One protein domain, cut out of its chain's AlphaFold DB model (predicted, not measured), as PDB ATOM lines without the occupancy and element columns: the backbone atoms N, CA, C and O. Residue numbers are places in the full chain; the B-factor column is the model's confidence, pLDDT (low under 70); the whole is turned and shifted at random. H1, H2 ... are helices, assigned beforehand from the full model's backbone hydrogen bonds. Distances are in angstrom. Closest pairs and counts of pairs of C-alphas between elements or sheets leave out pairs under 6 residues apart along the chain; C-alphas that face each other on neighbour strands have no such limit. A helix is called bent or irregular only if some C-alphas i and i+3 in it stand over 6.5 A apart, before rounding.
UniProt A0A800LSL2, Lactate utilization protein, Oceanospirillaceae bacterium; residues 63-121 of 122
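Overview. This is residues 63 to 121 of the 122 residues of the protein "Lactate utilization protein" of Oceanospirillaceae bacterium (UniProt A0A800LSL2). A long kinked helix, H1, and a shorter helix, H3, are joined by a chain that turns at the far end of H1 through a small head of loops with the one-turn helix H2, then runs back beside H1 as an extended stretch, residues 97 to 108. H3 begins near the first turns of H1, and residues 112 to 121, of which 112 to 119 belong to H3, stick out from the body. The printed part has 59 residues, with three named helices in the order H1, H2, H3 and no named strand; its class is all helix, with 36 residues in named elements. The whole is loose, with a radius of gyration of the C-alphas of 14.0 A, and elongated, spanning 46 by 24 by 17 A.

Arrangement. H1, residues 63 to 83, has a kink of 29 degrees near residue 77. It is irregular: C-alphas 79 and 82 are 9.2 A apart. H2, residues 93 to 96, follows after a short link of 9 residues and is apart from H1. Residues 85 to 86, in that link, pair with residues 101 to 102, antiparallel, in stretches too short to be named strands. H3, residues 109 to 119, is apart from H2. H1 and H3 are close but not clearly touching; their closest C-alphas, those of His 66 and Met 110, are 7.5 A apart. Their lines stand at a steep tilt of 69 degrees, only just short of about perpendicular, and they run opposite ways. In H3 every O i to N i+4 pair is within hydrogen-bond range, in H1 13 of 17 are, and H2 is too short for such a pair, its one O i to N i+3 pair being within range.

Along the chain. H1 begins at C-alpha 63, at (349.384, 330.385, 415.766), and covers 31.3 A from first to last C-alpha, ending at C-alpha 83, at (371.758, 346.405, 400.797). H2, from Arg 93 to Thr 96, covers 4.9 A. H3 runs from Phe 109 to Glu 119 over 15.5 A and ends at C-alpha 119, at (345.512, 351.103, 419.979).

Size, cuts and confidence. The two C-alphas farthest apart, those of Ile 97 and Gln 121, are 45.8 A from each other. Without the stretch that stands free, the body of 49 residues spans 33 by 21 by 14 A. The printed part has no cut. The link from H2 to H3, 12 residues, is long. The mean pLDDT of the printed part is 80.5; residues 82 to 83, 87, 90 and 121 are under 70.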
ATOM      1  N   TRP A  63     348.391 330.244 414.692       88.56
ATOM      2  CA  TRP A  63     349.384 330.385 415.766       88.56
ATOM      3  C   TRP A  63     350.796 329.962 415.326       88.56
ATOM      4  O   TRP A  63     351.772 330.658 415.615       88.56
ATOM      5  N   LEU A  64     350.900 328.859 414.578       89.56
ATOM      6  CA  LEU A  64     352.165 328.324 414.084       89.56
ATOM      7  C   LEU A  64     352.721 329.218 412.977       89.56
ATOM      8  O   LEU A  64     353.902 329.560 412.988       89.56
ATOM      9  N   TYR A  65     351.854 329.661 412.067       88.31
ATOM     10  CA  TYR A  65     352.214 330.598 411.009       88.31
ATOM     11  C   TYR A  65     352.754 331.921 411.575       88.31
ATOM     12  O   TYR A  65     353.789 332.421 411.127       88.31
ATOM     13  N   HIS A  66     352.116 332.470 412.612       88.44
ATOM     14  CA  HIS A  66     352.582 333.673 413.300       88.44
ATOM     15  C   HIS A  66     353.929 333.469 413.996       88.44
ATOM     16  O   HIS A  66     354.813 334.316 413.867       88.44
ATOM     17  N   ALA A  67     354.106 332.354 414.710       88.81
ATOM     18  CA  ALA A  67     355.367 332.042 415.376       88.81
ATOM     19  C   ALA A  67     356.518 331.915 414.365       88.81
ATOM     20  O   ALA A  67     357.563 332.547 414.528       88.81
ATOM     21  N   MET A  68     356.301 331.173 413.275       88.50
ATOM     22  CA  MET A  68     357.299 330.995 412.222       88.50
ATOM     23  C   MET A  68     357.640 332.310 411.522       88.50
ATOM     24  O   MET A  68     358.814 332.631 411.364       88.50
ATOM     25  N   THR A  69     356.639 333.101 411.127       87.00
ATOM     26  CA  THR A  69     356.876 334.383 410.440       87.00
ATOM     27  C   THR A  69     357.564 335.407 411.339       87.00
ATOM     28  O   THR A  69     358.415 336.155 410.861       87.00
ATOM     29  N   ARG A  70     357.281 335.401 412.647       86.00
ATOM     30  CA  ARG A  70     357.956 336.262 413.629       86.00
ATOM     31  C   ARG A  70     359.460 335.993 413.725       86.00
ATOM     32  O   ARG A  70     360.202 336.924 414.017       86.00
ATOM     33  N   ILE A  71     359.900 334.762 413.472       86.31
ATOM     34  CA  ILE A  71     361.322 334.384 413.460       86.31
ATOM     35  C   ILE A  71     361.919 334.553 412.056       86.31
ATOM     36  O   ILE A  71     363.014 335.089 411.899       86.31
ATOM     37  N   ALA A  72     361.191 334.141 411.017       86.44
ATOM     38  CA  ALA A  72     361.686 334.137 409.644       86.44
ATOM     39  C   ALA A  72     361.956 335.549 409.097       86.44
ATOM     40  O   ALA A  72     362.952 335.756 408.411       86.44
ATOM     41  N   ILE A  73     361.101 336.524 409.415       86.44
ATOM     42  CA  ILE A  73     361.227 337.908 408.936       86.44
ATOM     43  C   ILE A  73     362.503 338.612 409.438       86.44
ATOM     44  O   ILE A  73     363.262 339.102 408.597       86.44
ATOM     45  N   PRO A  74     362.820 338.646 410.750       83.69
ATOM     46  CA  PRO A  74     364.073 339.243 411.211       83.69
ATOM     47  C   PRO A  74     365.301 338.469 410.719       83.69
ATOM     48  O   PRO A  74     366.317 339.088 410.408       83.69
ATOM     49  N   MET A  75     365.206 337.143 410.570       84.19
ATOM     50  CA  MET A  75     366.296 336.334 410.021       84.19
ATOM     51  C   MET A  75     366.567 336.667 408.547       84.19
ATOM     52  O   MET A  75     367.719 336.844 408.163       84.19
ATOM     53  N   MET A  76     365.519 336.854 407.733       81.19
ATOM     54  CA  MET A  76     365.653 337.346 406.355       81.19
ATOM     55  C   MET A  76     366.225 338.764 406.296       81.19
ATOM     56  O   MET A  76     367.061 339.040 405.439       81.19
ATOM     57  N   LYS A  77     365.825 339.657 407.211       80.94
ATOM     58  CA  LYS A  77     366.398 341.008 407.302       80.94
ATOM     59  C   LYS A  77     367.900 340.953 407.587       80.94
ATOM     60  O   LYS A  77     368.669 341.629 406.907       80.94
ATOM     61  N   LEU A  78     368.324 340.110 408.528       80.50
ATOM     62  CA  LEU A  78     369.741 339.911 408.837       80.50
ATOM     63  C   LEU A  78     370.511 339.384 407.616       80.50
ATOM     64  O   LEU A  78     371.605 339.858 407.320       80.50
ATOM     65  N   TRP A  79     369.903 338.468 406.859       78.50
ATOM     66  CA  TRP A  79     370.486 337.917 405.633       78.50
ATOM     67  C   TRP A  79     370.551 338.902 404.464       78.50
ATOM     68  O   TRP A  79     371.424 338.776 403.610       78.50
ATOM     69  N   SER A  80     369.665 339.897 404.425       75.75
ATOM     70  CA  SER A  80     369.684 340.947 403.397       75.75
ATOM     71  C   SER A  80     370.818 341.967 403.573       75.75
ATOM     72  O   SER A  80     371.115 342.742 402.657       75.75
ATOM     73  N   GLY A  81     371.469 341.962 404.743       72.44
ATOM     74  CA  GLY A  81     372.585 342.845 405.066       72.44
ATOM     75  C   GLY A  81     372.266 344.329 404.857       72.44
ATOM     76  O   GLY A  81     371.124 344.772 404.949       72.44
ATOM     77  N   GLN A  82     373.298 345.118 404.550       64.62
ATOM     78  CA  GLN A  82     373.180 346.576 404.382       64.62
ATOM     79  C   GLN A  82     372.502 347.007 403.072       64.62
ATOM     80  O   GLN A  82     372.157 348.174 402.910       64.62
ATOM     81  N   LYS A  83     372.309 346.084 402.122       66.38
ATOM     82  CA  LYS A  83     371.758 346.405 400.797       66.38
ATOM     83  C   LYS A  83     370.232 346.333 400.745       66.38
ATOM     84  O   LYS A  83     369.669 346.620 399.692       66.38
ATOM     85  N   ASN A  84     369.569 345.944 401.843       70.00
ATOM     86  CA  ASN A  84     368.121 345.704 401.911       70.00
ATOM     87  C   ASN A  84     367.605 344.828 400.747       70.00
ATOM     88  O   ASN A  84     366.466 344.964 400.296       70.00
ATOM     89  N   ARG A  85     368.457 343.937 400.229       75.56
ATOM     90  CA  ARG A  85     368.174 343.059 399.093       75.56
ATOM     91  C   ARG A  85     368.821 341.710 399.335       75.56
ATOM     92  O   ARG A  85     369.965 341.639 399.777       75.56
ATOM     93  N   ILE A  86     368.086 340.646 399.042       76.69
ATOM     94  CA  ILE A  86     368.560 339.273 399.180       76.69
ATOM     95  C   ILE A  86     368.854 338.737 397.780       76.69
ATOM     96  O   ILE A  86     367.935 338.389 397.037       76.69
ATOM     97  N   SER A  87     370.143 338.681 397.434       69.31
ATOM     98  CA  SER A  87     370.620 338.216 396.122       69.31
ATOM     99  C   SER A  87     370.835 336.703 396.046       69.31
ATOM    100  O   SER A  87     371.027 336.157 394.965       69.31
ATOM    101  N   SER A  88     370.810 335.988 397.174       70.00
ATOM    102  CA  SER A  88     370.908 334.527 397.178       70.00
ATOM    103  C   SER A  88     370.164 333.923 398.360       70.00
ATOM    104  O   SER A  88     370.409 334.281 399.509       70.00
ATOM    105  N   LEU A  89     369.259 332.990 398.066       75.81
ATOM    106  CA  LEU A  89     368.564 332.163 399.047       75.81
ATOM    107  C   LEU A  89     368.774 330.691 398.666       75.81
ATOM    108  O   LEU A  89     368.366 330.295 397.570       75.81
ATOM    109  N   PRO A  90     369.346 329.849 399.549       69.75
ATOM    110  CA  PRO A  90     369.727 328.471 399.223       69.75
ATOM    111  C   PRO A  90     368.548 327.566 398.822       69.75
ATOM    112  O   PRO A  90     368.761 326.551 398.172       69.75
ATOM    113  N   LEU A  91     367.305 327.955 399.126       73.50
ATOM    114  CA  LEU A  91     366.079 327.244 398.724       73.50
ATOM    115  C   LEU A  91     365.228 328.000 397.690       73.50
ATOM    116  O   LEU A  91     364.297 327.434 397.131       73.50
ATOM    117  N   ALA A  92     365.554 329.262 397.407       75.44
ATOM    118  CA  ALA A  92     364.855 330.083 396.416       75.44
ATOM    119  C   ALA A  92     365.778 330.469 395.255       75.44
ATOM    120  O   ALA A  92     365.542 331.463 394.572       75.44
ATOM    121  N   ARG A  93     366.817 329.659 395.002       75.81
ATOM    122  CA  ARG A  93     367.830 329.923 393.975       75.81
ATOM    123  C   ARG A  93     367.210 330.142 392.594       75.81
ATOM    124  O   ARG A  93     367.637 331.036 391.878       75.81
ATOM    125  N   GLY A  94     366.150 329.403 392.254       79.56
ATOM    126  CA  GLY A  94     365.410 329.593 390.999       79.56
ATOM    127  C   GLY A  94     364.813 330.997 390.823       79.56
ATOM    128  O   GLY A  94     364.657 331.449 389.696       79.56
ATOM    129  N   TRP A  95     364.532 331.704 391.921       78.62
ATOM    130  CA  TRP A  95     364.100 333.101 391.913       78.62
ATOM    131  C   TRP A  95     365.294 334.057 391.990       78.62
ATOM    132  O   TRP A  95     365.410 334.958 391.163       78.62
ATOM    133  N   THR A  96     366.218 333.827 392.931       81.25
ATOM    134  CA  THR A  96     367.344 334.741 393.194       81.25
ATOM    135  C   THR A  96     368.408 334.773 392.097       81.25
ATOM    136  O   THR A  96     369.199 335.704 392.067       81.25
ATOM    137  N   ILE A  97     368.427 333.802 391.174       80.88
ATOM    138  CA  ILE A  97     369.269 333.865 389.963       80.88
ATOM    139  C   ILE A  97     368.832 335.011 389.041       80.88
ATOM    140  O   ILE A  97     369.672 335.642 388.408       80.88
ATOM    141  N   TRP A  98     367.527 335.271 388.952       81.31
ATOM    142  CA  TRP A  98     366.967 336.219 387.985       81.31
ATOM    143  C   TRP A  98     366.445 337.502 388.634       81.31
ATOM    144  O   TRP A  98     366.267 338.506 387.944       81.31
ATOM    145  N   ARG A  99     366.135 337.476 389.938       81.44
ATOM    146  CA  ARG A  99     365.505 338.590 390.657       81.44
ATOM    147  C   ARG A  99     365.988 338.680 392.100       81.44
ATOM    148  O   ARG A  99     365.872 337.717 392.852       81.44
ATOM    149  N   ASP A 100     366.392 339.871 392.524       81.88
ATOM    150  CA  ASP A 100     366.612 340.148 393.944       81.88
ATOM    151  C   ASP A 100     365.279 340.197 394.704       81.88
ATOM    152  O   ASP A 100     364.295 340.777 394.230       81.88
ATOM    153  N   LEU A 101     365.253 339.633 395.913       81.19
ATOM    154  CA  LEU A 101     364.139 339.827 396.840       81.19
ATOM    155  C   LEU A 101     364.353 341.106 397.661       81.19
ATOM    156  O   LEU A 101     365.445 341.289 398.206       81.19
ATOM    157  N   PRO A 102     363.341 341.985 397.784       80.75
ATOM    158  CA  PRO A 102     363.419 343.105 398.713       80.75
ATOM    159  C   PRO A 102     363.494 342.578 400.150       80.75
ATOM    160  O   PRO A 102     362.837 341.593 400.496       80.75
ATOM    161  N   ALA A 103     364.307 343.221 400.988       81.00
ATOM    162  CA  ALA A 103     364.358 342.895 402.404       81.00
ATOM    163  C   ALA A 103     363.011 343.194 403.070       81.00
ATOM    164  O   ALA A 103     362.389 344.213 402.762       81.00
ATOM    165  N   PRO A 104     362.555 342.343 403.999       79.44
ATOM    166  CA  PRO A 104     361.328 342.617 404.719       79.44
ATOM    167  C   PRO A 104     361.494 343.830 405.643       79.44
ATOM    168  O   PRO A 104     362.444 343.932 406.427       79.44
ATOM    169  N   GLU A 105     360.532 344.745 405.565       72.31
ATOM    170  CA  GLU A 105     360.506 345.970 406.356       72.31
ATOM    171  C   GLU A 105     359.875 345.704 407.731       72.31
ATOM    172  O   GLU A 105     358.660 345.640 407.898       72.31
ATOM    173  N   GLY A 106     360.719 345.534 408.751       77.31
ATOM    174  CA  GLY A 106     360.293 345.582 410.153       77.31
ATOM    175  C   GLY A 106     359.352 344.453 410.595       77.31
ATOM    176  O   GLY A 106     359.676 343.273 410.462       77.31
ATOM    177  N   LYS A 107     358.240 344.825 411.244       81.75
ATOM    178  CA  LYS A 107     357.286 343.897 411.878       81.75
ATOM    179  C   LYS A 107     356.443 343.175 410.828       81.75
ATOM    180  O   LYS A 107     356.129 343.742 409.785       81.75
ATOM    181  N   THR A 108     356.003 341.953 411.122       85.88
ATOM    182  CA  THR A 108     355.100 341.226 410.214       85.88
ATOM    183  C   THR A 108     353.758 341.956 410.095       85.88
ATOM    184  O   THR A 108     353.327 342.610 411.045       85.88
ATOM    185  N   PHE A 109     353.057 341.824 408.962       86.94
ATOM    186  CA  PHE A 109     351.728 342.433 408.775       86.94
ATOM    187  C   PHE A 109     350.779 342.117 409.941       86.94
ATOM    188  O   PHE A 109     350.105 342.995 410.465       86.94
ATOM    189  N   MET A 110     350.790 340.869 410.408       85.69
ATOM    190  CA  MET A 110     349.918 340.422 411.494       85.69
ATOM    191  C   MET A 110     350.279 341.058 412.843       85.69
ATOM    192  O   MET A 110     349.393 341.329 413.648       85.69
ATOM    193  N   GLN A 111     351.564 341.344 413.083       85.00
ATOM    194  CA  GLN A 111     351.981 342.119 414.256       85.00
ATOM    195  C   GLN A 111     351.476 343.557 414.163       85.00
ATOM    196  O   GLN A 111     350.835 344.024 415.102       85.00
ATOM    197  N   GLN A 112     351.689 344.215 413.020       88.31
ATOM    198  CA  GLN A 112     351.209 345.580 412.783       88.31
ATOM    199  C   GLN A 112     349.681 345.673 412.934       88.31
ATOM    200  O   GLN A 112     349.170 346.610 413.541       88.31
ATOM    201  N   TRP A 113     348.950 344.667 412.447       87.81
ATOM    202  CA  TRP A 113     347.499 344.564 412.594       87.81
ATOM    203  C   TRP A 113     347.068 344.435 414.061       87.81
ATOM    204  O   TRP A 113     346.170 345.141 414.511       87.81
ATOM    205  N   SER A 114     347.733 343.569 414.832       86.88
ATOM    206  CA  SER A 114     347.414 343.387 416.254       86.88
ATOM    207  C   SER A 114     347.694 344.631 417.101       86.88
ATOM    208  O   SER A 114     346.959 344.894 418.048       86.88
ATOM    209  N   GLU A 115     348.733 345.397 416.761       87.75
ATOM    210  CA  GLU A 115     349.081 346.648 417.442       87.75
ATOM    211  C   GLU A 115     348.032 347.722 417.163       87.75
ATOM    212  O   GLU A 115     347.493 348.291 418.108       87.75
ATOM    213  N   LYS A 116     347.644 347.896 415.892       89.00
ATOM    214  CA  LYS A 116     346.572 348.827 415.513       89.00
ATOM    215  C   LYS A 116     345.244 348.519 416.203       89.00
ATOM    216  O   LYS A 116     344.577 349.439 416.658       89.00
ATOM    217  N   ASN A 117     344.866 347.245 416.308       87.12
ATOM    218  CA  ASN A 117     343.614 346.872 416.974       87.12
ATOM    219  C   ASN A 117     343.640 347.144 418.484       87.12
ATOM    220  O   ASN A 117     342.606 347.476 419.047       87.12
ATOM    221  N   LYS A 118     344.802 347.017 419.139       83.69
ATOM    222  CA  LYS A 118     344.953 347.355 420.564       83.69
ATOM    223  C   LYS A 118     344.909 348.859 420.805       83.69
ATOM    224  O   LYS A 118     344.354 349.289 421.799       83.69
ATOM    225  N   GLU A 119     345.483 349.640 419.897       80.50
ATOM    226  CA  GLU A 119     345.512 351.103 419.979       80.50
ATOM    227  C   GLU A 119     344.133 351.735 419.703       80.50
ATOM    228  O   GLU A 119     343.842 352.829 420.174       80.50
ATOM    229  N   GLN A 120     343.259 351.029 418.977       74.62
ATOM    230  CA  GLN A 120     341.864 351.421 418.733       74.62
ATOM    231  C   GLN A 120     340.886 350.974 419.831       74.62
ATOM    232  O   GLN A 120     339.710 351.333 419.772       74.62
ATOM    233  N   GLN A 121     341.336 350.182 420.806       57.09
ATOM    234  CA  GLN A 121     340.504 349.696 421.901       57.09
ATOM    235  C   GLN A 121     340.722 350.617 423.120       57.09
ATOM    236  O   GLN A 121     341.839 350.637 423.634       57.09
TER     237      GLN A 121